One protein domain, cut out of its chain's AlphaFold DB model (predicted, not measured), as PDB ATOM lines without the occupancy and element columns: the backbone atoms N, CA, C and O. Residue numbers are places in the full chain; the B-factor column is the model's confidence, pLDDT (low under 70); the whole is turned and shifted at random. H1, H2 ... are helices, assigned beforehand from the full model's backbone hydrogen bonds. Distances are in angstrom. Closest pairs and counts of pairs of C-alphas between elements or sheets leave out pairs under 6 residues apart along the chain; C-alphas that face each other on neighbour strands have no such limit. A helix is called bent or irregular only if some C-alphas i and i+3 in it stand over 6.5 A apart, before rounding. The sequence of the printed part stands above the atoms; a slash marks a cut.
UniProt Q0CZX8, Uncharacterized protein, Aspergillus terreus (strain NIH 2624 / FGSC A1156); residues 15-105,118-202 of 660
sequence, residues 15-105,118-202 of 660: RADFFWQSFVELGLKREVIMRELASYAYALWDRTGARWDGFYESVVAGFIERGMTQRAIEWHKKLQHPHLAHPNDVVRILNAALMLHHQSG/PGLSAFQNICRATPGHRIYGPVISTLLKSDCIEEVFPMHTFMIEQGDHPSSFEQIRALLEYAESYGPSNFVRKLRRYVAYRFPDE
ATOM      1  N   ARG A  15     -29.306   4.315  15.054       82.31
ATOM      2  CA  ARG A  15     -29.129   5.776  15.029       82.31
ATOM      3  C   ARG A  15     -28.623   6.308  16.369       82.31
ATOM      4  O   ARG A  15     -27.822   7.239  16.370       82.31
ATOM      5  N   ALA A  16     -29.075   5.739  17.489       85.19
ATOM      6  CA  ALA A  16     -28.562   6.080  18.812       85.19
ATOM      7  C   ALA A  16     -27.081   5.716  18.910       85.19
ATOM      8  O   ALA A  16     -26.272   6.583  19.233       85.19
ATOM      9  N   ASP A  17     -26.723   4.486  18.539       85.94
ATOM     10  CA  ASP A  17     -25.337   4.019  18.578       85.94
ATOM     11  C   ASP A  17     -24.416   4.940  17.772       85.94
ATOM     12  O   ASP A  17     -23.411   5.412  18.300       85.94
ATOM     13  N   PHE A  18     -24.809   5.304  16.545       86.06
ATOM     14  CA  PHE A  18     -24.037   6.219  15.703       86.06
ATOM     15  C   PHE A  18     -23.818   7.594  16.354       86.06
ATOM     16  O   PHE A  18     -22.681   8.073  16.422       86.06
ATOM     17  N   PHE A  19     -24.883   8.249  16.835       86.31
ATOM     18  CA  PHE A  19     -24.768   9.585  17.425       86.31
ATOM     19  C   PHE A  19     -23.959   9.558  18.723       86.31
ATOM     20  O   PHE A  19     -23.018  10.341  18.878       86.31
ATOM     21  N   TRP A  20     -24.289   8.651  19.643       89.88
ATOM     22  CA  TRP A  20     -23.618   8.573  20.935       89.88
ATOM     23  C   TRP A  20     -22.149   8.168  20.797       89.88
ATOM     24  O   TRP A  20     -21.302   8.825  21.404       89.88
ATOM     25  N   GLN A  21     -21.814   7.182  19.957       89.06
ATOM     26  CA  GLN A  21     -20.415   6.821  19.693       89.06
ATOM     27  C   GLN A  21     -19.640   7.996  19.089       89.06
ATOM     28  O   GLN A  21     -18.569   8.333  19.590       89.06
ATOM     29  N   SER A  22     -20.204   8.693  18.095       87.06
ATOM     30  CA  SER A  22     -19.557   9.854  17.465       87.06
ATOM     31  C   SER A  22     -19.255  10.973  18.473       87.06
ATOM     32  O   SER A  22     -18.164  11.556  18.473       87.06
ATOM     33  N   PHE A  23     -20.196  11.271  19.377       90.00
ATOM     34  CA  PHE A  23     -19.988  12.272  20.425       90.00
ATOM     35  C   PHE A  23     -18.990  11.812  21.490       90.00
ATOM     36  O   PHE A  23     -18.166  12.617  21.935       90.00
ATOM     37  N   VAL A  24     -19.010  10.532  21.874       90.38
ATOM     38  CA  VAL A  24     -18.030   9.950  22.802       90.38
ATOM     39  C   VAL A  24     -16.628  10.003  22.198       90.38
ATOM     40  O   VAL A  24     -15.711  10.488  22.856       90.38
ATOM     41  N   GLU A  25     -16.438   9.614  20.937       87.38
ATOM     42  CA  GLU A  25     -15.139   9.675  20.254       87.38
ATOM     43  C   GLU A  25     -14.543  11.088  20.234       87.38
ATOM     44  O   GLU A  25     -13.334  11.270  20.461       87.38
ATOM     45  N   LEU A  26     -15.398  12.086  19.994       87.69
ATOM     46  CA  LEU A  26     -15.044  13.500  20.035       87.69
ATOM     47  C   LEU A  26     -14.735  13.961  21.471       87.69
ATOM     48  O   LEU A  26     -13.734  14.646  21.698       87.69
ATOM     49  N   GLY A  27     -15.537  13.540  22.451       87.12
ATOM     50  CA  GLY A  27     -15.342  13.832  23.872       87.12
ATOM     51  C   GLY A  27     -14.068  13.210  24.452       87.12
ATOM     52  O   GLY A  27     -13.369  13.845  25.241       87.12
ATOM     53  N   LEU A  28     -13.676  12.019  23.992       88.06
ATOM     54  CA  LEU A  28     -12.415  11.383  24.375       88.06
ATOM     55  C   LEU A  28     -11.195  12.199  23.892       88.06
ATOM     56  O   LEU A  28     -10.098  12.037  24.426       88.06
ATOM     57  N   LYS A  29     -11.348  13.051  22.860       87.25
ATOM     58  CA  LYS A  29     -10.310  13.997  22.392       87.25
ATOM     59  C   LYS A  29     -10.403  15.360  23.090       87.25
ATOM     60  O   LYS A  29      -9.384  16.023  23.265       87.25
ATOM     61  N   ARG A  30     -11.610  15.799  23.470       86.69
ATOM     62  CA  ARG A  30     -11.884  17.114  24.073       86.69
ATOM     63  C   ARG A  30     -12.718  16.972  25.343       86.69
ATOM     64  O   ARG A  30     -13.930  16.799  25.296       86.69
ATOM     65  N   GLU A  31     -12.076  17.159  26.491       83.94
ATOM     66  CA  GLU A  31     -12.698  16.960  27.807       83.94
ATOM     67  C   GLU A  31     -13.909  17.869  28.082       83.94
ATOM     68  O   GLU A  31     -14.822  17.476  28.803       83.94
ATOM     69  N   VAL A  32     -13.937  19.077  27.509       85.81
ATOM     70  CA  VAL A  32     -15.093  19.988  27.618       85.81
ATOM     71  C   VAL A  32     -16.343  19.334  27.026       85.81
ATOM     72  O   VAL A  32     -17.388  19.323  27.666       85.81
ATOM     73  N   ILE A  33     -16.200  18.685  25.866       87.31
ATOM     74  CA  ILE A  33     -17.295  17.995  25.173       87.31
ATOM     75  C   ILE A  33     -17.732  16.757  25.957       87.31
ATOM     76  O   ILE A  33     -18.923  16.517  26.087       87.31
ATOM     77  N   MET A  34     -16.797  16.002  26.544       91.12
ATOM     78  CA  MET A  34     -17.159  14.852  27.385       91.12
ATOM     79  C   MET A  34     -17.950  15.275  28.635       91.12
ATOM     80  O   MET A  34     -18.884  14.589  29.037       91.12
ATOM     81  N   ARG A  35     -17.610  16.420  29.244       88.62
ATOM     82  CA  ARG A  35     -18.367  16.979  30.377       88.62
ATOM     83  C   ARG A  35     -19.763  17.441  29.973       88.62
ATOM     84  O   ARG A  35     -20.713  17.112  30.677       88.62
ATOM     85  N   GLU A  36     -19.888  18.141  28.849       87.62
ATOM     86  CA  GLU A  36     -21.192  18.530  28.297       87.62
ATOM     87  C   GLU A  36     -22.045  17.293  27.980       87.62
ATOM     88  O   GLU A  36     -23.194  17.213  28.411       87.62
ATOM     89  N   LEU A  37     -21.465  16.282  27.328       90.12
ATOM     90  CA  LEU A  37     -22.149  15.037  26.974       90.12
ATOM     91  C   LEU A  37     -22.604  14.250  28.209       90.12
ATOM     92  O   LEU A  37     -23.737  13.783  28.250       90.12
ATOM     93  N   ALA A  38     -21.758  14.145  29.236       88.94
ATOM     94  CA  ALA A  38     -22.143  13.521  30.496       88.94
ATOM     95  C   ALA A  38     -23.268  14.303  31.182       88.94
ATOM     96  O   ALA A  38     -24.263  13.705  31.573       88.94
ATOM     97  N   SER A  39     -23.170  15.636  31.269       88.06
ATOM     98  CA  SER A  39     -24.237  16.465  31.852       88.06
ATOM     99  C   SER A  39     -25.566  16.322  31.104       88.06
ATOM    100  O   SER A  39     -26.624  16.256  31.725       88.06
ATOM    101  N   TYR A  40     -25.507  16.184  29.776       88.38
ATOM    102  CA  TYR A  40     -26.666  15.903  28.943       88.38
ATOM    103  C   TYR A  40     -27.243  14.514  29.230       88.38
ATOM    104  O   TYR A  40     -28.450  14.395  29.410       88.38
ATOM    105  N   ALA A  41     -26.400  13.482  29.324       87.19
ATOM    106  CA  ALA A  41     -26.830  12.121  29.639       87.19
ATOM    107  C   ALA A  41     -27.504  12.032  31.020       87.19
ATOM    108  O   ALA A  41     -28.521  11.353  31.160       87.19
ATOM    109  N   TYR A  42     -26.995  12.771  32.009       87.31
ATOM    110  CA  TYR A  42     -27.623  12.916  33.324       87.31
ATOM    111  C   TYR A  42     -28.984  13.617  33.246       87.31
ATOM    112  O   TYR A  42     -29.956  13.118  33.804       87.31
ATOM    113  N   ALA A  43     -29.076  14.746  32.537       86.25
ATOM    114  CA  ALA A  43     -30.334  15.477  32.379       86.25
ATOM    115  C   ALA A  43     -31.386  14.678  31.588       86.25
ATOM    116  O   ALA A  43     -32.582  14.783  31.856       86.25
ATOM    117  N   LEU A  44     -30.950  13.875  30.614       86.38
ATOM    118  CA  LEU A  44     -31.811  12.975  29.851       86.38
ATOM    119  C   LEU A  44     -32.363  11.858  30.742       86.38
ATOM    120  O   LEU A  44     -33.566  11.600  30.709       86.38
ATOM    121  N   TRP A  45     -31.509  11.259  31.576       86.31
ATOM    122  CA  TRP A  45     -31.920  10.266  32.565       86.31
ATOM    123  C   TRP A  45     -32.928  10.836  33.569       86.31
ATOM    124  O   TRP A  45     -33.963  10.220  33.797       86.31
ATOM    125  N   ASP A  46     -32.667  12.023  34.121       86.31
ATOM    126  CA  ASP A  46     -33.544  12.672  35.107       86.31
ATOM    127  C   ASP A  46     -34.941  12.985  34.536       86.31
ATOM    128  O   ASP A  46     -35.953  12.823  35.211       86.31
ATOM    129  N   ARG A  47     -35.012  13.367  33.252       85.25
ATOM    130  CA  ARG A  47     -36.275  13.689  32.566       85.25
ATOM    131  C   ARG A  47     -37.069  12.475  32.098       85.25
ATOM    132  O   ARG A  47     -38.293  12.488  32.169       85.25
ATOM    133  N   THR A  48     -36.392  11.491  31.512       83.06
ATOM    134  CA  THR A  48     -37.046  10.422  30.731       83.06
ATOM    135  C   THR A  48     -36.905   9.043  31.362       83.06
ATOM    136  O   THR A  48     -37.592   8.111  30.953       83.06
ATOM    137  N   GLY A  49     -35.991   8.880  32.324       81.94
ATOM    138  CA  GLY A  49     -35.589   7.570  32.837       81.94
ATOM    139  C   GLY A  49     -34.897   6.691  31.790       81.94
ATOM    140  O   GLY A  49     -34.699   5.502  32.029       81.94
ATOM    141  N   ALA A  50     -34.545   7.242  30.625       83.50
ATOM    142  CA  ALA A  50     -33.906   6.515  29.544       83.50
ATOM    143  C   ALA A  50     -32.426   6.899  29.419       83.50
ATOM    144  O   ALA A  50     -32.025   8.041  29.654       83.50
ATOM    145  N   ARG A  51     -31.590   5.926  29.052       86.12
ATOM    146  CA  ARG A  51     -30.147   6.098  28.836       86.12
ATOM    147  C   ARG A  51     -29.698   5.245  27.658       86.12
ATOM    148  O   ARG A  51     -30.307   4.219  27.380       86.12
ATOM    149  N   TRP A  52     -28.610   5.649  27.010       87.19
ATOM    150  CA  TRP A  52     -27.931   4.791  26.046       87.19
ATOM    151  C   TRP A  52     -27.085   3.747  26.787       87.19
ATOM    152  O   TRP A  52     -26.200   4.107  27.568       87.19
ATOM    153  N   ASP A  53     -27.361   2.464  26.553       82.88
ATOM    154  CA  ASP A  53     -26.750   1.352  27.298       82.88
ATOM    155  C   ASP A  53     -25.228   1.260  27.111       82.88
ATOM    156  O   ASP A  53     -24.511   0.849  28.024       82.88
ATOM    157  N   GLY A  54     -24.713   1.701  25.959       84.75
ATOM    158  CA  GLY A  54     -23.278   1.723  25.667       84.75
ATOM    159  C   GLY A  54     -22.510   2.875  26.319       84.75
ATOM    160  O   GLY A  54     -21.281   2.883  26.271       84.75
ATOM    161  N   PHE A  55     -23.184   3.850  26.948       88.25
ATOM    162  CA  PHE A  55     -22.549   5.120  27.325       88.25
ATOM    163  C   PHE A  55     -21.397   4.947  28.312       88.25
ATOM    164  O   PHE A  55     -20.298   5.457  28.093       88.25
ATOM    165  N   TYR A  56     -21.632   4.189  29.383       90.75
ATOM    166  CA  TYR A  56     -20.606   3.899  30.379       90.75
ATOM    167  C   TYR A  56     -19.421   3.146  29.758       90.75
ATOM    168  O   TYR A  56     -18.266   3.532  29.949       90.75
ATOM    169  N   GLU A  57     -19.713   2.094  28.989       90.56
ATOM    170  CA  GLU A  57     -18.707   1.238  28.367       90.56
ATOM    171  C   GLU A  57     -17.837   2.030  27.391       90.56
ATOM    172  O   GLU A  57     -16.620   2.045  27.550       90.56
ATOM    173  N   SER A  58     -18.433   2.769  26.454       89.25
ATOM    174  CA  SER A  58     -17.690   3.528  25.441       89.25
ATOM    175  C   SER A  58     -16.807   4.626  26.038       89.25
ATOM    176  O   SER A  58     -15.706   4.869  25.541       89.25
ATOM    177  N   VAL A  59     -17.237   5.280  27.123       90.00
ATOM    178  CA  VAL A  59     -16.426   6.313  27.786       90.00
ATOM    179  C   VAL A  59     -15.278   5.684  28.580       90.00
ATOM    180  O   VAL A  59     -14.123   6.080  28.410       90.00
ATOM    181  N   VAL A  60     -15.563   4.706  29.447       90.12
ATOM    182  CA  VAL A  60     -14.546   4.118  30.336       90.12
ATOM    183  C   VAL A  60     -13.574   3.223  29.560       90.12
ATOM    184  O   VAL A  60     -12.363   3.372  29.737       90.12
ATOM    185  N   ALA A  61     -14.062   2.358  28.662       87.94
ATOM    186  CA  ALA A  61     -13.214   1.545  27.785       87.94
ATOM    187  C   ALA A  61     -12.371   2.430  26.858       87.94
ATOM    188  O   ALA A  61     -11.158   2.244  26.785       87.94
ATOM    189  N   GLY A  62     -12.965   3.465  26.253       87.31
ATOM    190  CA  GLY A  62     -12.258   4.368  25.343       87.31
ATOM    191  C   GLY A  62     -11.105   5.143  25.997       87.31
ATOM    192  O   GLY A  62     -10.081   5.395  25.357       87.31
ATOM    193  N   PHE A  63     -11.205   5.494  27.287       88.88
ATOM    194  CA  PHE A  63     -10.066   6.060  28.026       88.88
ATOM    195  C   PHE A  63      -8.984   5.017  28.338       88.88
ATOM    196  O   PHE A  63      -7.797   5.356  28.307       88.88
ATOM    197  N   ILE A  64      -9.361   3.764  28.617       87.19
ATOM    198  CA  ILE A  64      -8.411   2.665  28.857       87.19
ATOM    199  C   ILE A  64      -7.644   2.325  27.574       87.19
ATOM    200  O   ILE A  64      -6.417   2.253  27.614       87.19
ATOM    201  N   GLU A  65      -8.325   2.193  26.435       86.75
ATOM    202  CA  GLU A  65      -7.716   1.884  25.130       86.75
ATOM    203  C   GLU A  65      -6.684   2.932  24.697       86.75
ATOM    204  O   GLU A  65      -5.672   2.600  24.089       86.75
ATOM    205  N   ARG A  66      -6.889   4.199  25.073       84.50
ATOM    206  CA  ARG A  66      -5.944   5.302  24.819       84.50
ATOM    207  C   ARG A  66      -4.824   5.414  25.863       84.50
ATOM    208  O   ARG A  66      -4.076   6.389  25.854       84.50
ATOM    209  N   GLY A  67      -4.733   4.473  26.803       81.50
ATOM    210  CA  GLY A  67      -3.738   4.467  27.881       81.50
ATOM    211  C   GLY A  67      -3.973   5.502  28.988       81.50
ATOM    212  O   GLY A  67      -3.128   5.665  29.868       81.50
ATOM    213  N   MET A  68      -5.119   6.188  29.003       85.19
ATOM    214  CA  MET A  68      -5.469   7.218  29.990       85.19
ATOM    215  C   MET A  68      -6.143   6.606  31.229       85.19
ATOM    216  O   MET A  68      -7.260   6.966  31.607       85.19
ATOM    217  N   THR A  69      -5.452   5.679  31.891       86.81
ATOM    218  CA  THR A  69      -6.003   4.839  32.973       86.81
ATOM    219  C   THR A  69      -6.535   5.618  34.178       86.81
ATOM    220  O   THR A  69      -7.567   5.252  34.734       86.81
ATOM    221  N   GLN A  70      -5.886   6.718  34.568       86.12
ATOM    222  CA  GLN A  70      -6.363   7.564  35.673       86.12
ATOM    223  C   GLN A  70      -7.687   8.256  35.334       86.12
ATOM    224  O   GLN A  70      -8.611   8.264  36.145       86.12
ATOM    225  N   ARG A  71      -7.822   8.750  34.097       87.38
ATOM    226  CA  ARG A  71      -9.070   9.360  33.625       87.38
ATOM    227  C   ARG A  71     -10.198   8.341  33.560       87.38
ATOM    228  O   ARG A  71     -11.314   8.674  33.934       87.38
ATOM    229  N   ALA A  72      -9.910   7.104  33.161       90.06
ATOM    230  CA  ALA A  72     -10.902   6.033  33.184       90.06
ATOM    231  C   ALA A  72     -11.472   5.798  34.598       90.06
ATOM    232  O   ALA A  72     -12.682   5.671  34.754       90.06
ATOM    233  N   ILE A  73     -10.626   5.820  35.637       89.56
ATOM    234  CA  ILE A  73     -11.060   5.674  37.039       89.56
ATOM    235  C   ILE A  73     -11.902   6.880  37.492       89.56
ATOM    236  O   ILE A  73     -12.915   6.712  38.173       89.56
ATOM    237  N   GLU A  74     -11.507   8.102  37.125       89.75
ATOM    238  CA  GLU A  74     -12.279   9.314  37.432       89.75
ATOM    239  C   GLU A  74     -13.657   9.303  36.763       89.75
ATOM    240  O   GLU A  74     -14.661   9.620  37.402       89.75
ATOM    241  N   TRP A  75     -13.714   8.920  35.486       89.88
ATOM    242  CA  TRP A  75     -14.958   8.829  34.730       89.88
ATOM    243  C   TRP A  75     -15.842   7.680  35.202       89.88
ATOM    244  O   TRP A  75     -17.051   7.868  35.280       89.88
ATOM    245  N   HIS A  76     -15.269   6.555  35.636       92.56
ATOM    246  CA  HIS A  76     -16.022   5.503  36.315       92.56
ATOM    247  C   HIS A  76     -16.761   6.052  37.547       92.56
ATOM    248  O   HIS A  76     -17.981   5.931  37.629       92.56
ATOM    249  N   LYS A  77     -16.066   6.758  38.451       89.00
ATOM    250  CA  LYS A  77     -16.695   7.367  39.641       89.00
ATOM    251  C   LYS A  77     -17.797   8.369  39.290       89.00
ATOM    252  O   LYS A  77     -18.771   8.486  40.027       89.00
ATOM    253  N   LYS A  78     -17.634   9.097  38.179       88.19
ATOM    254  CA  LYS A  78     -18.608  10.077  37.679       88.19
ATOM    255  C   LYS A  78     -19.769   9.461  36.907       88.19
ATOM    256  O   LYS A  78     -20.728  10.179  36.684       88.19
ATOM    257  N   LEU A  79     -19.686   8.219  36.439       88.12
ATOM    258  CA  LEU A  79     -20.712   7.603  35.585       88.12
ATOM    259  C   LEU A  79     -21.367   6.372  36.220       88.12
ATOM    260  O   LEU A  79     -22.422   5.957  35.753       88.12
ATOM    261  N   GLN A  80     -20.792   5.809  37.287       85.44
ATOM    262  CA  GLN A  80     -21.317   4.616  37.967       85.44
ATOM    263  C   GLN A  80     -22.793   4.748  38.383       85.44
ATOM    264  O   GLN A  80     -23.538   3.780  38.315       85.44
ATOM    265  N   HIS A  81     -23.253   5.948  38.739       81.81
ATOM    266  CA  HIS A  81     -24.658   6.225  39.035       81.81
ATOM    267  C   HIS A  81     -25.090   7.444  38.221       81.81
ATOM    268  O   HIS A  81     -24.554   8.508  38.498       81.81
ATOM    269  N   PRO A  82     -26.013   7.347  37.244       78.19
ATOM    270  CA  PRO A  82     -26.925   6.240  36.950       78.19
ATOM    271  C   PRO A  82     -26.492   5.343  35.778       78.19
ATOM    272  O   PRO A  82     -27.269   4.488  35.379       78.19
ATOM    273  N   HIS A  83     -25.328   5.534  35.151       83.06
ATOM    274  CA  HIS A  83     -25.055   4.923  33.840       83.06
ATOM    275  C   HIS A  83     -24.493   3.493  33.887       83.06
ATOM    276  O   HIS A  83     -24.453   2.840  32.847       83.06
ATOM    277  N   LEU A  84     -24.114   2.974  35.060       84.25
ATOM    278  CA  LEU A  84     -23.833   1.548  35.242       84.25
ATOM    279  C   LEU A  84     -25.128   0.832  35.655       84.25
ATOM    280  O   LEU A  84     -25.654   1.073  36.741       84.25
ATOM    281  N   ALA A  85     -25.658  -0.027  34.781       81.12
ATOM    282  CA  ALA A  85     -26.938  -0.703  35.000       81.12
ATOM    283  C   ALA A  85     -26.872  -1.727  36.138       81.12
ATOM    284  O   ALA A  85     -27.710  -1.711  37.038       81.12
ATOM    285  N   HIS A  86     -25.861  -2.594  36.098       84.81
ATOM    286  CA  HIS A  86     -25.587  -3.594  37.116       84.81
ATOM    287  C   HIS A  86     -24.103  -3.551  37.504       84.81
ATOM    288  O   HIS A  86     -23.244  -3.424  36.630       84.81
ATOM    289  N   PRO A  87     -23.748  -3.792  38.783       84.75
ATOM    290  CA  PRO A  87     -22.357  -3.976  39.212       84.75
ATOM    291  C   PRO A  87     -21.509  -4.953  38.376       84.75
ATOM    292  O   PRO A  87     -20.290  -4.854  38.392       84.75
ATOM    293  N   ASN A  88     -22.121  -5.886  37.635       88.56
ATOM    294  CA  ASN A  88     -21.413  -6.880  36.826       88.56
ATOM    295  C   ASN A  88     -21.024  -6.341  35.445       88.56
ATOM    296  O   ASN A  88     -20.130  -6.899  34.813       88.56
ATOM    297  N   ASP A  89     -21.635  -5.242  34.986       86.69
ATOM    298  CA  ASP A  89     -21.329  -4.635  33.687       86.69
ATOM    299  C   ASP A  89     -19.912  -4.053  33.631       86.69
ATOM    300  O   ASP A  89     -19.372  -3.832  32.547       86.69
ATOM    301  N   VAL A  90     -19.242  -3.902  34.780       89.44
ATOM    302  CA  VAL A  90     -17.804  -3.607  34.821       89.44
ATOM    303  C   VAL A  90     -16.969  -4.669  34.108       89.44
ATOM    304  O   VAL A  90     -15.865  -4.364  33.688       89.44
ATOM    305  N   VAL A  91     -17.466  -5.891  33.882       89.81
ATOM    306  CA  VAL A  91     -16.734  -6.888  33.085       89.81
ATOM    307  C   VAL A  91     -16.539  -6.457  31.626       89.81
ATOM    308  O   VAL A  91     -15.564  -6.867  31.000       89.81
ATOM    309  N   ARG A  92     -17.411  -5.598  31.078       87.38
ATOM    310  CA  ARG A  92     -17.367  -5.194  29.660       87.38
ATOM    311  C   ARG A  92     -16.099  -4.407  29.311       87.38
ATOM    312  O   ARG A  92     -15.557  -4.550  28.222       87.38
ATOM    313  N   ILE A  93     -15.534  -3.683  30.280       89.69
ATOM    314  CA  ILE A  93     -14.271  -2.942  30.114       89.69
ATOM    315  C   ILE A  93     -13.011  -3.829  30.229       89.69
ATOM    316  O   ILE A  93     -11.897  -3.338  30.030       89.69
ATOM    317  N   LEU A  94     -13.148  -5.127  30.542       87.38
ATOM    318  CA  LEU A  94     -12.013  -6.046  30.698       87.38
ATOM    319  C   LEU A  94     -11.204  -6.179  29.402       87.38
ATOM    320  O   LEU A  94      -9.977  -6.154  29.445       87.38
ATOM    321  N   ASN A  95     -11.872  -6.282  28.251       85.56
ATOM    322  CA  ASN A  95     -11.190  -6.452  26.966       85.56
ATOM    323  C   ASN A  95     -10.312  -5.240  26.628       85.56
ATOM    324  O   ASN A  95      -9.158  -5.415  26.245       85.56
ATOM    325  N   ALA A  96     -10.802  -4.022  26.868       83.94
ATOM    326  CA  ALA A  96     -10.012  -2.800  26.719       83.94
ATOM    327  C   ALA A  96      -8.768  -2.799  27.629       83.94
ATOM    328  O   ALA A  96      -7.668  -2.440  27.199       83.94
ATOM    329  N   ALA A  97      -8.912  -3.260  28.877       84.06
ATOM    330  CA  ALA A  97      -7.799  -3.384  29.818       84.06
ATOM    331  C   ALA A  97      -6.744  -4.409  29.365       84.06
ATOM    332  O   ALA A  97      -5.548  -4.176  29.558       84.06
ATOM    333  N   LEU A  98      -7.175  -5.507  28.735       83.38
ATOM    334  CA  LEU A  98      -6.291  -6.516  28.148       83.38
ATOM    335  C   LEU A  98      -5.596  -6.003  26.881       83.38
ATOM    336  O   LEU A  98      -4.399  -6.212  26.720       83.38
ATOM    337  N   MET A  99      -6.285  -5.266  26.008       77.75
ATOM    338  CA  MET A  99      -5.683  -4.718  24.783       77.75
ATOM    339  C   MET A  99      -4.558  -3.716  25.074       77.75
ATOM    340  O   MET A  99      -3.532  -3.717  24.390       77.75
ATOM    341  N   LEU A 100      -4.679  -2.926  26.146       72.31
ATOM    342  CA  LEU A 100      -3.608  -2.026  26.583       72.31
ATOM    343  C   LEU A 100      -2.341  -2.786  27.031       72.31
ATOM    344  O   LEU A 100      -1.228  -2.265  26.902       72.31
ATOM    345  N   HIS A 101      -2.482  -4.029  27.510       57.56
ATOM    346  CA  HIS A 101      -1.347  -4.898  27.835       57.56
ATOM    347  C   HIS A 101      -0.495  -5.208  26.596       57.56
ATOM    348  O   HIS A 101       0.732  -5.207  26.682       57.56
ATOM    349  N   HIS A 102      -1.127  -5.411  25.437       56.66
ATOM    350  CA  HIS A 102      -0.433  -5.724  24.185       56.66
ATOM    351  C   HIS A 102       0.330  -4.525  23.599       56.66
ATOM    352  O   HIS A 102       1.340  -4.712  22.925       56.66
ATOM    353  N   GLN A 103      -0.125  -3.296  23.867       52.12
ATOM    354  CA  GLN A 103       0.460  -2.072  23.302       52.12
ATOM    355  C   GLN A 103       1.576  -1.471  24.173       52.12
ATOM    356  O   GLN A 103       2.481  -0.809  23.663       52.12
ATOM    357  N   SER A 104       1.563  -1.720  25.487       48.62
ATOM    358  CA  SER A 104       2.640  -1.300  26.393       48.62
ATOM    359  C   SER A 104       3.826  -2.269  26.338       48.62
ATOM    360  O   SER A 104       4.010  -3.114  27.216       48.62
ATOM    361  N   GLY A 105       4.692  -2.108  25.336       44.53
ATOM    362  CA  GLY A 105       6.053  -2.647  25.386       44.53
ATOM    363  C   GLY A 105       6.747  -2.207  26.686       44.53
ATOM    364  O   GLY A 105       6.874  -1.016  26.962       44.53
ATOM    365  N   PRO A 118      -0.836  -1.715  33.639       79.31
ATOM    366  CA  PRO A 118      -1.560  -0.465  33.866       79.31
ATOM    367  C   PRO A 118      -3.063  -0.572  33.570       79.31
ATOM    368  O   PRO A 118      -3.869  -0.020  34.317       79.31
ATOM    369  N   GLY A 119      -3.438  -1.324  32.526       83.00
ATOM    370  CA  GLY A 119      -4.832  -1.593  32.165       83.00
ATOM    371  C   GLY A 119      -5.552  -2.448  33.207       83.00
ATOM    372  O   GLY A 119      -6.595  -2.044  33.716       83.00
ATOM    373  N   LEU A 120      -4.973  -3.587  33.599       86.00
ATOM    374  CA  LEU A 120      -5.568  -4.456  34.621       86.00
ATOM    375  C   LEU A 120      -5.547  -3.828  36.022       86.00
ATOM    376  O   LEU A 120      -6.440  -4.079  36.823       86.00
ATOM    377  N   SER A 121      -4.595  -2.942  36.312       86.31
ATOM    378  CA  SER A 121      -4.571  -2.143  37.539       86.31
ATOM    379  C   SER A 121      -5.705  -1.115  37.556       86.31
ATOM    380  O   SER A 121      -6.367  -0.946  38.583       86.31
ATOM    381  N   ALA A 122      -5.981  -0.468  36.418       86.62
ATOM    382  CA  ALA A 122      -7.138   0.411  36.264       86.62
ATOM    383  C   ALA A 122      -8.447  -0.361  36.464       86.62
ATOM    384  O   ALA A 122      -9.298   0.073  37.235       86.62
ATOM    385  N   PHE A 123      -8.554  -1.541  35.850       91.00
ATOM    386  CA  PHE A 123      -9.682  -2.450  36.033       91.00
ATOM    387  C   PHE A 123      -9.874  -2.842  37.506       91.00
ATOM    388  O   PHE A 123     -10.966  -2.683  38.038       91.00
ATOM    389  N   GLN A 124      -8.812  -3.242  38.216       90.31
ATOM    390  CA  GLN A 124      -8.881  -3.539  39.655       90.31
ATOM    391  C   GLN A 124      -9.381  -2.346  40.480       90.31
ATOM    392  O   GLN A 124     -10.164  -2.524  41.410       90.31
ATOM    393  N   ASN A 125      -8.950  -1.125  40.158       88.25
ATOM    394  CA  ASN A 125      -9.417   0.077  40.852       88.25
ATOM    395  C   ASN A 125     -10.894   0.380  40.575       88.25
ATOM    396  O   ASN A 125     -11.587   0.851  41.474       88.25
ATOM    397  N   ILE A 126     -11.370   0.092  39.363       90.12
ATOM    398  CA  ILE A 126     -12.783   0.207  38.994       90.12
ATOM    399  C   ILE A 126     -13.617  -0.842  39.743       90.12
ATOM    400  O   ILE A 126     -14.625  -0.495  40.353       90.12
ATOM    401  N   CYS A 127     -13.151  -2.092  39.810       90.31
ATOM    402  CA  CYS A 127     -13.793  -3.142  40.603       90.31
ATOM    403  C   CYS A 127     -13.884  -2.762  42.092       90.31
ATOM    404  O   CYS A 127     -14.960  -2.843  42.671       90.31
ATOM    405  N   ARG A 128     -12.808  -2.226  42.694       90.00
ATOM    406  CA  ARG A 128     -12.831  -1.726  44.089       90.00
ATOM    407  C   ARG A 128     -13.877  -0.634  44.329       90.00
ATOM    408  O   ARG A 128     -14.378  -0.507  45.440       90.00
ATOM    409  N   ALA A 129     -14.145   0.194  43.323       86.94
ATOM    410  CA  ALA A 129     -15.124   1.271  43.412       86.94
ATOM    411  C   ALA A 129     -16.569   0.794  43.165       86.94
ATOM    412  O   ALA A 129     -17.498   1.535  43.466       86.94
ATOM    413  N   THR A 130     -16.761  -0.447  42.695       88.06
ATOM    414  CA  THR A 130     -18.069  -1.033  42.376       88.06
ATOM    415  C   THR A 130     -18.404  -2.179  43.342       88.06
ATOM    416  O   THR A 130     -18.107  -3.335  43.051       88.06
ATOM    417  N   PRO A 131     -19.022  -1.928  44.506       83.38
ATOM    418  CA  PRO A 131     -19.329  -3.000  45.450       83.38
ATOM    419  C   PRO A 131     -20.361  -3.995  44.884       83.38
ATOM    420  O   PRO A 131     -21.297  -3.615  44.181       83.38
ATOM    421  N   GLY A 132     -20.222  -5.278  45.239       82.94
ATOM    422  CA  GLY A 132     -21.220  -6.317  44.948       82.94
ATOM    423  C   GLY A 132     -21.130  -6.981  43.568       82.94
ATOM    424  O   GLY A 132     -22.040  -7.728  43.204       82.94
ATOM    425  N   HIS A 133     -20.059  -6.745  42.804       88.88
ATOM    426  CA  HIS A 133     -19.821  -7.453  41.545       88.88
ATOM    427  C   HIS A 133     -19.561  -8.960  41.767       88.88
ATOM    428  O   HIS A 133     -18.946  -9.365  42.754       88.88
ATOM    429  N   ARG A 134     -20.030  -9.798  40.834       90.06
ATOM    430  CA  ARG A 134     -19.821 -11.258  40.777       90.06
ATOM    431  C   ARG A 134     -19.310 -11.668  39.396       90.06
ATOM    432  O   ARG A 134     -20.019 -12.290  38.608       90.06
ATOM    433  N   ILE A 135     -18.096 -11.243  39.074       91.81
ATOM    434  CA  ILE A 135     -17.483 -11.337  37.743       91.81
ATOM    435  C   ILE A 135     -16.292 -12.304  37.704       91.81
ATOM    436  O   ILE A 135     -15.647 -12.423  36.660       91.81
ATOM    437  N   TYR A 136     -16.021 -13.027  38.798       92.19
ATOM    438  CA  TYR A 136     -14.901 -13.968  38.904       92.19
ATOM    439  C   TYR A 136     -14.778 -14.916  37.700       92.19
ATOM    440  O   TYR A 136     -13.736 -14.956  37.044       92.19
ATOM    441  N   GLY A 137     -15.839 -15.671  37.393       88.38
ATOM    442  CA  GLY A 137     -15.828 -16.688  36.334       88.38
ATOM    443  C   GLY A 137     -15.452 -16.116  34.961       88.38
ATOM    444  O   GLY A 137     -14.445 -16.547  34.388       88.38
ATOM    445  N   PRO A 138     -16.197 -15.115  34.452       89.44
ATOM    446  CA  PRO A 138     -15.868 -14.436  33.204       89.44
ATOM    447  C   PRO A 138     -14.433 -13.899  33.171       89.44
ATOM    448  O   PRO A 138     -13.703 -14.201  32.231       89.44
ATOM    449  N   VAL A 139     -13.977 -13.191  34.209       89.50
ATOM    450  CA  VAL A 139     -12.642 -12.566  34.219       89.50
ATOM    451  C   VAL A 139     -11.519 -13.599  34.189       89.50
ATOM    452  O   VAL A 139     -10.604 -13.483  33.374       89.50
ATOM    453  N   ILE A 140     -11.581 -14.624  35.043       89.94
ATOM    454  CA  ILE A 140     -10.543 -15.661  35.100       89.94
ATOM    455  C   ILE A 140     -10.525 -16.481  33.808       89.94
ATOM    456  O   ILE A 140      -9.448 -16.774  33.289       89.94
ATOM    457  N   SER A 141     -11.693 -16.795  33.241       87.12
ATOM    458  CA  SER A 141     -11.775 -17.527  31.973       87.12
ATOM    459  C   SER A 141     -11.179 -16.738  30.800       87.12
ATOM    460  O   SER A 141     -10.425 -17.303  30.007       87.12
ATOM    461  N   THR A 142     -11.443 -15.430  30.720       86.38
ATOM    462  CA  THR A 142     -10.881 -14.553  29.686       86.38
ATOM    463  C   THR A 142      -9.376 -14.387  29.864       86.38
ATOM    464  O   THR A 142      -8.638 -14.464  28.886       86.38
ATOM    465  N   LEU A 143      -8.888 -14.249  31.102       85.31
ATOM    466  CA  LEU A 143      -7.452 -14.147  31.372       85.31
ATOM    467  C   LEU A 143      -6.690 -15.425  30.998       85.31
ATOM    468  O   LEU A 143      -5.614 -15.327  30.415       85.31
ATOM    469  N   LEU A 144      -7.253 -16.604  31.281       83.12
ATOM    470  CA  LEU A 144      -6.657 -17.895  30.910       83.12
ATOM    471  C   LEU A 144      -6.594 -18.109  29.390       83.12
ATOM    472  O   LEU A 144      -5.681 -18.783  28.918       83.12
ATOM    473  N   LYS A 145      -7.545 -17.544  28.631       82.56
ATOM    474  CA  LYS A 145      -7.571 -17.584  27.157       82.56
ATOM    475  C   LYS A 145      -6.712 -16.496  26.504       82.56
ATOM    476  O   LYS A 145      -6.336 -16.632  25.345       82.56
ATOM    477  N   SER A 146      -6.432 -15.412  27.222       78.38
ATOM    478  CA  SER A 146      -5.590 -14.309  26.749       78.38
ATOM    479  C   SER A 146      -4.095 -14.617  26.903       78.38
ATOM    480  O   SER A 146      -3.710 -15.485  27.681       78.38
ATOM    481  N   ASP A 147      -3.223 -13.836  26.262       65.62
ATOM    482  CA  ASP A 147      -1.768 -13.922  26.483       65.62
ATOM    483  C   ASP A 147      -1.322 -13.414  27.875       65.62
ATOM    484  O   ASP A 147      -0.166 -13.596  28.266       65.62
ATOM    485  N   CYS A 148      -2.228 -12.826  28.669       69.12
ATOM    486  CA  CYS A 148      -1.949 -12.192  29.967       69.12
ATOM    487  C   CYS A 148      -1.954 -13.178  31.152       69.12
ATOM    488  O   CYS A 148      -2.384 -12.851  32.260       69.12
ATOM    489  N   ILE A 149      -1.464 -14.400  30.943       72.12
ATOM    490  CA  ILE A 149      -1.614 -15.490  31.917       72.12
ATOM    491  C   ILE A 149      -0.837 -15.224  33.225       72.12
ATOM    492  O   ILE A 149      -1.248 -15.660  34.300       72.12
ATOM    493  N   GLU A 150       0.245 -14.434  33.175       71.81
ATOM    494  CA  GLU A 150       1.006 -14.010  34.367       71.81
ATOM    495  C   GLU A 150       0.147 -13.227  35.383       71.81
ATOM    496  O   GLU A 150       0.465 -13.195  36.575       71.81
ATOM    497  N   GLU A 151      -0.949 -12.611  34.930       80.19
ATOM    498  CA  GLU A 151      -1.836 -11.783  35.754       80.19
ATOM    499  C   GLU A 151      -3.014 -12.557  36.356       80.19
ATOM    500  O   GLU A 151      -3.717 -12.038  37.226       80.19
ATOM    501  N   VAL A 152      -3.173 -13.830  35.989       86.25
ATOM    502  CA  VAL A 152      -4.240 -14.701  36.493       86.25
ATOM    503  C   VAL A 152      -4.133 -14.909  38.008       86.25
ATOM    504  O   VAL A 152      -5.133 -14.801  38.714       86.25
ATOM    505  N   PHE A 153      -2.934 -15.168  38.547       85.94
ATOM    506  CA  PHE A 153      -2.770 -15.416  39.989       85.94
ATOM    507  C   PHE A 153      -2.980 -14.159  40.855       85.94
ATOM    508  O   PHE A 153      -3.690 -14.249  41.867       85.94
ATOM    509  N   PRO A 154      -2.415 -12.982  40.497       85.69
ATOM    510  CA  PRO A 154      -2.760 -11.725  41.157       85.69
ATOM    511  C   PRO A 154      -4.252 -11.404  41.070       85.69
ATOM    512  O   PRO A 154      -4.828 -11.006  42.079       85.69
ATOM    513  N   MET A 155      -4.884 -11.614  39.908       87.88
ATOM    514  CA  MET A 155      -6.311 -11.340  39.733       87.88
ATOM    515  C   MET A 155      -7.180 -12.261  40.589       87.88
ATOM    516  O   MET A 155      -8.062 -11.770  41.284       87.88
ATOM    517  N   HIS A 156      -6.889 -13.567  40.617       90.62
ATOM    518  CA  HIS A 156      -7.558 -14.507  41.517       90.62
ATOM    519  C   HIS A 156      -7.484 -14.012  42.964       90.62
ATOM    520  O   HIS A 156      -8.510 -13.856  43.616       90.62
ATOM    521  N   THR A 157      -6.278 -13.700  43.446       88.44
ATOM    522  CA  THR A 157      -6.080 -13.238  44.829       88.44
ATOM    523  C   THR A 157      -6.880 -11.964  45.115       88.44
ATOM    524  O   THR A 157      -7.576 -11.896  46.123       88.44
ATOM    525  N   PHE A 158      -6.839 -10.993  44.198       90.06
ATOM    526  CA  PHE A 158      -7.583  -9.741  44.305       90.06
ATOM    527  C   PHE A 158      -9.102  -9.957  44.385       90.06
ATOM    528  O   PHE A 158      -9.754  -9.365  45.238       90.06
ATOM    529  N   MET A 159      -9.675 -10.809  43.534       89.75
ATOM    530  CA  MET A 159     -11.123 -11.047  43.517       89.75
ATOM    531  C   MET A 159     -11.609 -11.718  44.802       89.75
ATOM    532  O   MET A 159     -12.605 -11.282  45.377       89.75
ATOM    533  N   ILE A 160     -10.849 -12.694  45.310       90.25
ATOM    534  CA  ILE A 160     -11.136 -13.321  46.605       90.25
ATOM    535  C   ILE A 160     -11.084 -12.284  47.742       90.25
ATOM    536  O   ILE A 160     -11.948 -12.296  48.613       90.25
ATOM    537  N   GLU A 161     -10.118 -11.357  47.727       88.25
ATOM    538  CA  GLU A 161     -10.029 -10.260  48.708       88.25
ATOM    539  C   GLU A 161     -11.202  -9.269  48.620       88.25
ATOM    540  O   GLU A 161     -11.554  -8.656  49.624       88.25
ATOM    541  N   GLN A 162     -11.812  -9.104  47.441       83.94
ATOM    542  CA  GLN A 162     -13.018  -8.285  47.247       83.94
ATOM    543  C   GLN A 162     -14.326  -9.037  47.557       83.94
ATOM    544  O   GLN A 162     -15.403  -8.458  47.432       83.94
ATOM    545  N   GLY A 163     -14.261 -10.311  47.962       84.50
ATOM    546  CA  GLY A 163     -15.446 -11.140  48.207       84.50
ATOM    547  C   GLY A 163     -16.143 -11.639  46.933       84.50
ATOM    548  O   GLY A 163     -17.255 -12.165  47.012       84.50
ATOM    549  N   ASP A 164     -15.507 -11.506  45.766       89.81
ATOM    550  CA  ASP A 164     -15.988 -12.040  44.487       89.81
ATOM    551  C   ASP A 164     -15.406 -13.444  44.270       89.81
ATOM    552  O   ASP A 164     -14.297 -13.636  43.760       89.81
ATOM    553  N   HIS A 165     -16.146 -14.440  44.752       90.75
ATOM    554  CA  HIS A 165     -15.743 -15.842  44.740       90.75
ATOM    555  C   HIS A 165     -16.278 -16.587  43.499       90.75
ATOM    556  O   HIS A 165     -17.369 -16.269  43.017       90.75
ATOM    557  N   PRO A 166     -15.592 -17.650  43.023       90.44
ATOM    558  CA  PRO A 166     -16.153 -18.579  42.043       90.44
ATOM    559  C   PRO A 166     -17.515 -19.099  42.503       90.44
ATOM    560  O   PRO A 166     -17.676 -19.526  43.649       90.44
ATOM    561  N   SER A 167     -18.483 -19.080  41.588       85.81
ATOM    562  CA  SER A 167     -19.843 -19.552  41.872       85.81
ATOM    563  C   SER A 167     -19.957 -21.079  41.814       85.81
ATOM    564  O   SER A 167     -20.811 -21.648  42.484       85.81
ATOM    565  N   SER A 168     -19.079 -21.743  41.058       87.12
ATOM    566  CA  SER A 168     -19.011 -23.203  40.919       87.12
ATOM    567  C   SER A 168     -17.561 -23.687  40.831       87.12
ATOM    568  O   SER A 168     -16.650 -22.905  40.531       87.12
ATOM    569  N   PHE A 169     -17.344 -24.987  41.060       86.06
ATOM    570  CA  PHE A 169     -16.026 -25.609  40.915       86.06
ATOM    571  C   PHE A 169     -15.493 -25.513  39.477       86.06
ATOM    572  O   PHE A 169     -14.307 -25.262  39.271       86.06
ATOM    573  N   GLU A 170     -16.365 -25.587  38.470       85.88
ATOM    574  CA  GLU A 170     -15.967 -25.466  37.061       85.88
ATOM    575  C   GLU A 170     -15.251 -24.143  36.748       85.88
ATOM    576  O   GLU A 170     -14.289 -24.127  35.980       85.88
ATOM    577  N   GLN A 171     -15.657 -23.040  37.393       85.12
ATOM    578  CA  GLN A 171     -15.039 -21.721  37.197       85.12
ATOM    579  C   GLN A 171     -13.610 -21.631  37.753       85.12
ATOM    580  O   GLN A 171     -12.849 -20.750  37.352       85.12
ATOM    581  N   ILE A 172     -13.235 -22.511  38.688       89.81
ATOM    582  CA  ILE A 172     -11.889 -22.561  39.273       89.81
ATOM    583  C   ILE A 172     -11.075 -23.767  38.786       89.81
ATOM    584  O   ILE A 172      -9.851 -23.728  38.879       89.81
ATOM    585  N   ARG A 173     -11.712 -24.793  38.207       85.94
ATOM    586  CA  ARG A 173     -11.057 -26.011  37.704       85.94
ATOM    587  C   ARG A 173      -9.946 -25.705  36.702       85.94
ATOM    588  O   ARG A 173      -8.811 -26.118  36.912       85.94
ATOM    589  N   ALA A 174     -10.235 -24.889  35.685       84.94
ATOM    590  CA  ALA A 174      -9.240 -24.506  34.679       84.94
ATOM    591  C   ALA A 174      -8.040 -23.753  35.291       84.94
ATOM    592  O   ALA A 174      -6.899 -23.923  34.863       84.94
ATOM    593  N   LEU A 175      -8.281 -22.947  36.333       87.31
ATOM    594  CA  LEU A 175      -7.219 -22.276  37.080       87.31
ATOM    595  C   LEU A 175      -6.402 -23.263  37.923       87.31
ATOM    596  O   LEU A 175      -5.188 -23.106  38.019       87.31
ATOM    597  N   LEU A 176      -7.051 -24.251  38.543       87.50
ATOM    598  CA  LEU A 176      -6.394 -25.276  39.349       87.50
ATOM    599  C   LEU A 176      -5.467 -26.134  38.485       87.50
ATOM    600  O   LEU A 176      -4.284 -26.218  38.794       87.50
ATOM    601  N   GLU A 177      -5.959 -26.664  37.367       83.25
ATOM    602  CA  GLU A 177      -5.165 -27.449  36.410       83.25
ATOM    603  C   GLU A 177      -3.973 -26.645  35.865       83.25
ATOM    604  O   GLU A 177      -2.837 -27.131  35.800       83.25
ATOM    605  N   TYR A 178      -4.212 -25.371  35.533       79.81
ATOM    606  CA  TYR A 178      -3.162 -24.460  35.094       79.81
ATOM    607  C   TYR A 178      -2.121 -24.204  36.197       79.81
ATOM    608  O   TYR A 178      -0.912 -24.268  35.952       79.81
ATOM    609  N   ALA A 179      -2.565 -23.935  37.426       83.06
ATOM    610  CA  ALA A 179      -1.688 -23.671  38.559       83.06
ATOM    611  C   ALA A 179      -0.888 -24.914  38.966       83.06
ATOM    612  O   ALA A 179       0.289 -24.792  39.279       83.06
ATOM    613  N   GLU A 180      -1.469 -26.107  38.937       78.00
ATOM    614  CA  GLU A 180      -0.750 -27.349  39.239       78.00
ATOM    615  C   GLU A 180       0.343 -27.651  38.215       78.00
ATOM    616  O   GLU A 180       1.408 -28.156  38.566       78.00
ATOM    617  N   SER A 181       0.109 -27.270  36.961       72.06
ATOM    618  CA  SER A 181       1.065 -27.479  35.878       72.06
ATOM    619  C   SER A 181       2.188 -26.433  35.844       72.06
ATOM    620  O   SER A 181       3.317 -26.767  35.479       72.06
ATOM    621  N   TYR A 182       1.905 -25.169  36.193       65.38
ATOM    622  CA  TYR A 182       2.836 -24.045  35.960       65.38
ATOM    623  C   TYR A 182       2.903 -22.999  37.078       65.38
ATOM    624  O   TYR A 182       3.704 -22.065  37.014       65.38
ATOM    625  N   GLY A 183       2.038 -23.101  38.080       70.25
ATOM    626  CA  GLY A 183       1.922 -22.133  39.157       70.25
ATOM    627  C   GLY A 183       3.037 -22.268  40.202       70.25
ATOM    628  O   GLY A 183       3.563 -23.357  40.431       70.25
ATOM    629  N   PRO A 184       3.377 -21.175  40.908       72.38
ATOM    630  CA  PRO A 184       4.281 -21.233  42.052       72.38
ATOM    631  C   PRO A 184       3.755 -22.202  43.123       72.38
ATOM    632  O   PRO A 184       2.599 -22.092  43.535       72.38
ATOM    633  N   SER A 185       4.588 -23.105  43.652       71.75
ATOM    634  CA  SER A 185       4.140 -24.159  44.587       71.75
ATOM    635  C   SER A 185       3.410 -23.622  45.830       71.75
ATOM    636  O   SER A 185       2.494 -24.249  46.365       71.75
ATOM    637  N   ASN A 186       3.779 -22.427  46.305       72.50
ATOM    638  CA  ASN A 186       3.097 -21.753  47.412       72.50
ATOM    639  C   ASN A 186       1.675 -21.296  47.047       72.50
ATOM    640  O   ASN A 186       0.799 -21.340  47.912       72.50
ATOM    641  N   PHE A 187       1.456 -20.860  45.807       78.88
ATOM    642  CA  PHE A 187       0.148 -20.492  45.286       78.88
ATOM    643  C   PHE A 187      -0.706 -21.741  45.088       78.88
ATOM    644  O   PHE A 187      -1.809 -21.779  45.615       78.88
ATOM    645  N   VAL A 188      -0.163 -22.800  44.475       81.94
ATOM    646  CA  VAL A 188      -0.863 -24.089  44.298       81.94
ATOM    647  C   VAL A 188      -1.370 -24.631  45.629       81.94
ATOM    648  O   VAL A 188      -2.542 -24.966  45.768       81.94
ATOM    649  N   ARG A 189      -0.522 -24.640  46.663       79.88
ATOM    650  CA  ARG A 189      -0.924 -25.090  48.002       79.88
ATOM    651  C   ARG A 189      -2.038 -24.231  48.613       79.88
ATOM    652  O   ARG A 189      -2.911 -24.767  49.292       79.88
ATOM    653  N   LYS A 190      -2.003 -22.909  48.411       84.56
ATOM    654  CA  LYS A 190      -3.067 -22.002  48.874       84.56
ATOM    655  C   LYS A 190      -4.362 -22.226  48.096       84.56
ATOM    656  O   LYS A 190      -5.416 -22.289  48.717       84.56
ATOM    657  N   LEU A 191      -4.263 -22.395  46.780       87.75
ATOM    658  CA  LEU A 191      -5.388 -22.647  45.891       87.75
ATOM    659  C   LEU A 191      -6.070 -23.976  46.230       87.75
ATOM    660  O   LEU A 191      -7.276 -23.992  46.422       87.75
ATOM    661  N   ARG A 192      -5.310 -25.061  46.431       85.69
ATOM    662  CA  ARG A 192      -5.852 -26.356  46.882       85.69
ATOM    663  C   ARG A 192      -6.601 -26.242  48.205       85.69
ATOM    664  O   ARG A 192      -7.701 -26.759  48.330       85.69
ATOM    665  N   ARG A 193      -6.038 -25.520  49.180       86.75
ATOM    666  CA  ARG A 193      -6.710 -25.272  50.464       86.75
ATOM    667  C   ARG A 193      -7.998 -24.470  50.288       86.75
ATOM    668  O   ARG A 193      -8.989 -24.773  50.938       86.75
ATOM    669  N   TYR A 194      -7.969 -23.452  49.434       89.75
ATOM    670  CA  TYR A 194      -9.139 -22.639  49.123       89.75
ATOM    671  C   TYR A 194     -10.247 -23.481  48.476       89.75
ATOM    672  O   TYR A 194     -11.391 -23.421  48.914       89.75
ATOM    673  N   VAL A 195      -9.896 -24.302  47.483       89.69
ATOM    674  CA  VAL A 195     -10.824 -25.203  46.792       89.69
ATOM    675  C   VAL A 195     -11.408 -26.229  47.765       89.69
ATOM    676  O   VAL A 195     -12.624 -26.332  47.839       89.69
ATOM    677  N   ALA A 196     -10.582 -26.893  48.578       86.62
ATOM    678  CA  ALA A 196     -11.045 -27.863  49.576       86.62
ATOM    679  C   ALA A 196     -11.987 -27.246  50.623       86.62
ATOM    680  O   ALA A 196     -12.930 -27.886  51.073       86.62
ATOM    681  N   TYR A 197     -11.754 -25.987  51.005       87.81
ATOM    682  CA  TYR A 197     -12.632 -25.273  51.932       87.81
ATOM    683  C   TYR A 197     -13.960 -24.852  51.285       87.81
ATOM    684  O   TYR A 197     -15.004 -24.891  51.930       87.81
ATOM    685  N   ARG A 198     -13.930 -24.406  50.023       84.50
ATOM    686  CA  ARG A 198     -15.087 -23.791  49.352       84.50
ATOM    687  C   ARG A 198     -15.964 -24.786  48.586       84.50
ATOM    688  O   ARG A 198     -17.150 -24.502  48.406       84.50
ATOM    689  N   PHE A 199     -15.373 -25.891  48.139       88.31
ATOM    690  CA  PHE A 199     -15.974 -26.960  47.340       88.31
ATOM    691  C   PHE A 199     -15.569 -28.337  47.910       88.31
ATOM    692  O   PHE A 199     -14.841 -29.083  47.252       88.31
ATOM    693  N   PRO A 200     -15.993 -28.670  49.145       77.25
ATOM    694  CA  PRO A 200     -15.583 -29.906  49.816       77.25
ATOM    695  C   PRO A 200     -16.023 -31.171  49.058       77.25
ATOM    696  O   PRO A 200     -15.256 -32.133  48.983       77.25
ATOM    697  N   ASP A 201     -17.205 -31.136  48.436       71.44
ATOM    698  CA  ASP A 201     -17.811 -32.277  47.733       71.44
ATOM    699  C   ASP A 201     -17.029 -32.674  46.468       71.44
ATOM    700  O   ASP A 201     -16.871 -33.853  46.166       71.44
ATOM    701  N   GLU A 202     -16.439 -31.699  45.774       65.75
ATOM    702  CA  GLU A 202     -15.685 -31.911  44.530       65.75
ATOM    703  C   GLU A 202     -14.238 -32.352  44.791       65.75
ATOM    704  O   GLU A 202     -13.643 -33.074  43.995       65.75
TER     705      GLU A 202
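AT A GLANCE: This is residues 15 to 105 and 118 to 202 of the 660 residues of an uncharacterized protein of Aspergillus terreus (strain NIH 2624 / FGSC A1156) (UniProt Q0CZX8). Start at the longest helix by residues, H2, at one end of a row of helical pairs. From there the pairs H1 with H2, H3 with H4, H5 with H6, H7 with H8 and H9 with H10 sit side by side as a short solenoid in two layers, with H1, H3, H5, H7 and H9 in one and H2, H4, H6, H8 and H10 in the other; the row is loosest in the second layer from H6 to H8 and H10. The printed part has 176 residues with ten named helices, H1 to H10 in order along the chain, and no named strand; the class is all helix. The whole is compact, with a radius of gyration of the C-alphas of 18.3 A and spans of 52 by 38 by 25 A.

IN THESE COORDINATES: Find C-alpha 31 at (-12.698, 16.960, 27.807); from there H2 runs over residues 31 to 48, 25.4 A. Before it, H1 holds residues 15 to 27, 18.3 A, beginning at C-alpha 15 at (-29.129, 5.776, 15.029). Read on to H3, residues 55 to 65, 15.3 A, and H4, residues 69 to 83, 19.1 A. H5, residues 87 to 103, is 27.9 A long and has a kink of 29 degrees near residue 94. Next are H6, residues 118 to 129, 16.7 A; H7, residues 136 to 145, 14.3 A; and H8, residues 149 to 161, 19.5 A. H9 takes residues 170 to 182, 18.9 A, and H10 residues 185 to 198, 19.8 A, ending at C-alpha 198 at (-15.087, -23.791, 49.352). H4 is irregular, with C-alphas 78 and 81 7.3 A apart; H5, H8 and H9 are only just irregular, with 6.9 A between C-alphas 92 and 95, 150 and 153, and 171 and 174.

HOW THE PARTS SIT: H1 to H8 form a bundle, helices side by side, that goes up and down, each running against the one before it in the chain. Look first at H2, which touches H1 in a helical hairpin; the closest C-alphas, Gly 27 and Met 34, are 4.1 A apart, and the tilt of 36 degrees is only just steep. H2 and H4 only just touch, with 3 pairs of C-alphas within 8 A, the closest Tyr 42 and Pro 82 at 7.6 A. H1 touches H3 at a steep tilt of 42 degrees, the same way, with C-alphas Val 24 and Val 59 closest at 6.4 A. H3 and H4 are a hairpin at a shallow tilt of 8 degrees, closest at C-alphas Val 60 and Ala 72, 5.0 A. H5 touches H3 through C-alphas Ile 93 and Ala 61, 5.2 A, and H6 through Ala 97 and Gly 119, 4.2 A. H4 touches H6, closest at C-alphas Thr 69 and Ala 122, 5.6 A. H5 and H7 only just touch, with 3 pairs of C-alphas within 8 A, the closest Val 91 and Val 139 at 7.1 A. H7 and H8 are a hairpin, closest at C-alphas Leu 143 and Ile 149, 6.0 A. H7 touches H9 at Gly 137 and Gln 171, whose C-alphas are 5.2 A apart. H9 and H10 are the last hairpin, closest at C-alphas Ala 179 and Val 188, 5.8 A. H6 and H8 are close but not clearly touching, as are H8 and H10, each with closest C-alphas at 7.9 A. H1 and H10 are apart. Every O i to N i+4 pair is within hydrogen-bond range in H1, H2, H3, H6, H7 and H10, against 9 of 11 in H4, 7 of 9 in H8 and in H9, and 5 of 13 in H5, where 11 of 14 O i to N i+3 pairs are within range.

THE WHOLE: The two C-alphas farthest apart, Arg 47 and Ser 185, are 56.7 A apart. Look for the cut after residue 105: residues 106 to 117 are not printed, and C-alphas 105 and 118 are 11.6 A apart across it. Of the links that are printed whole, none is long. The mean pLDDT of the printed part is 84.4, and residues 101 to 105, 147 to 148, 182 and 202 are under 70.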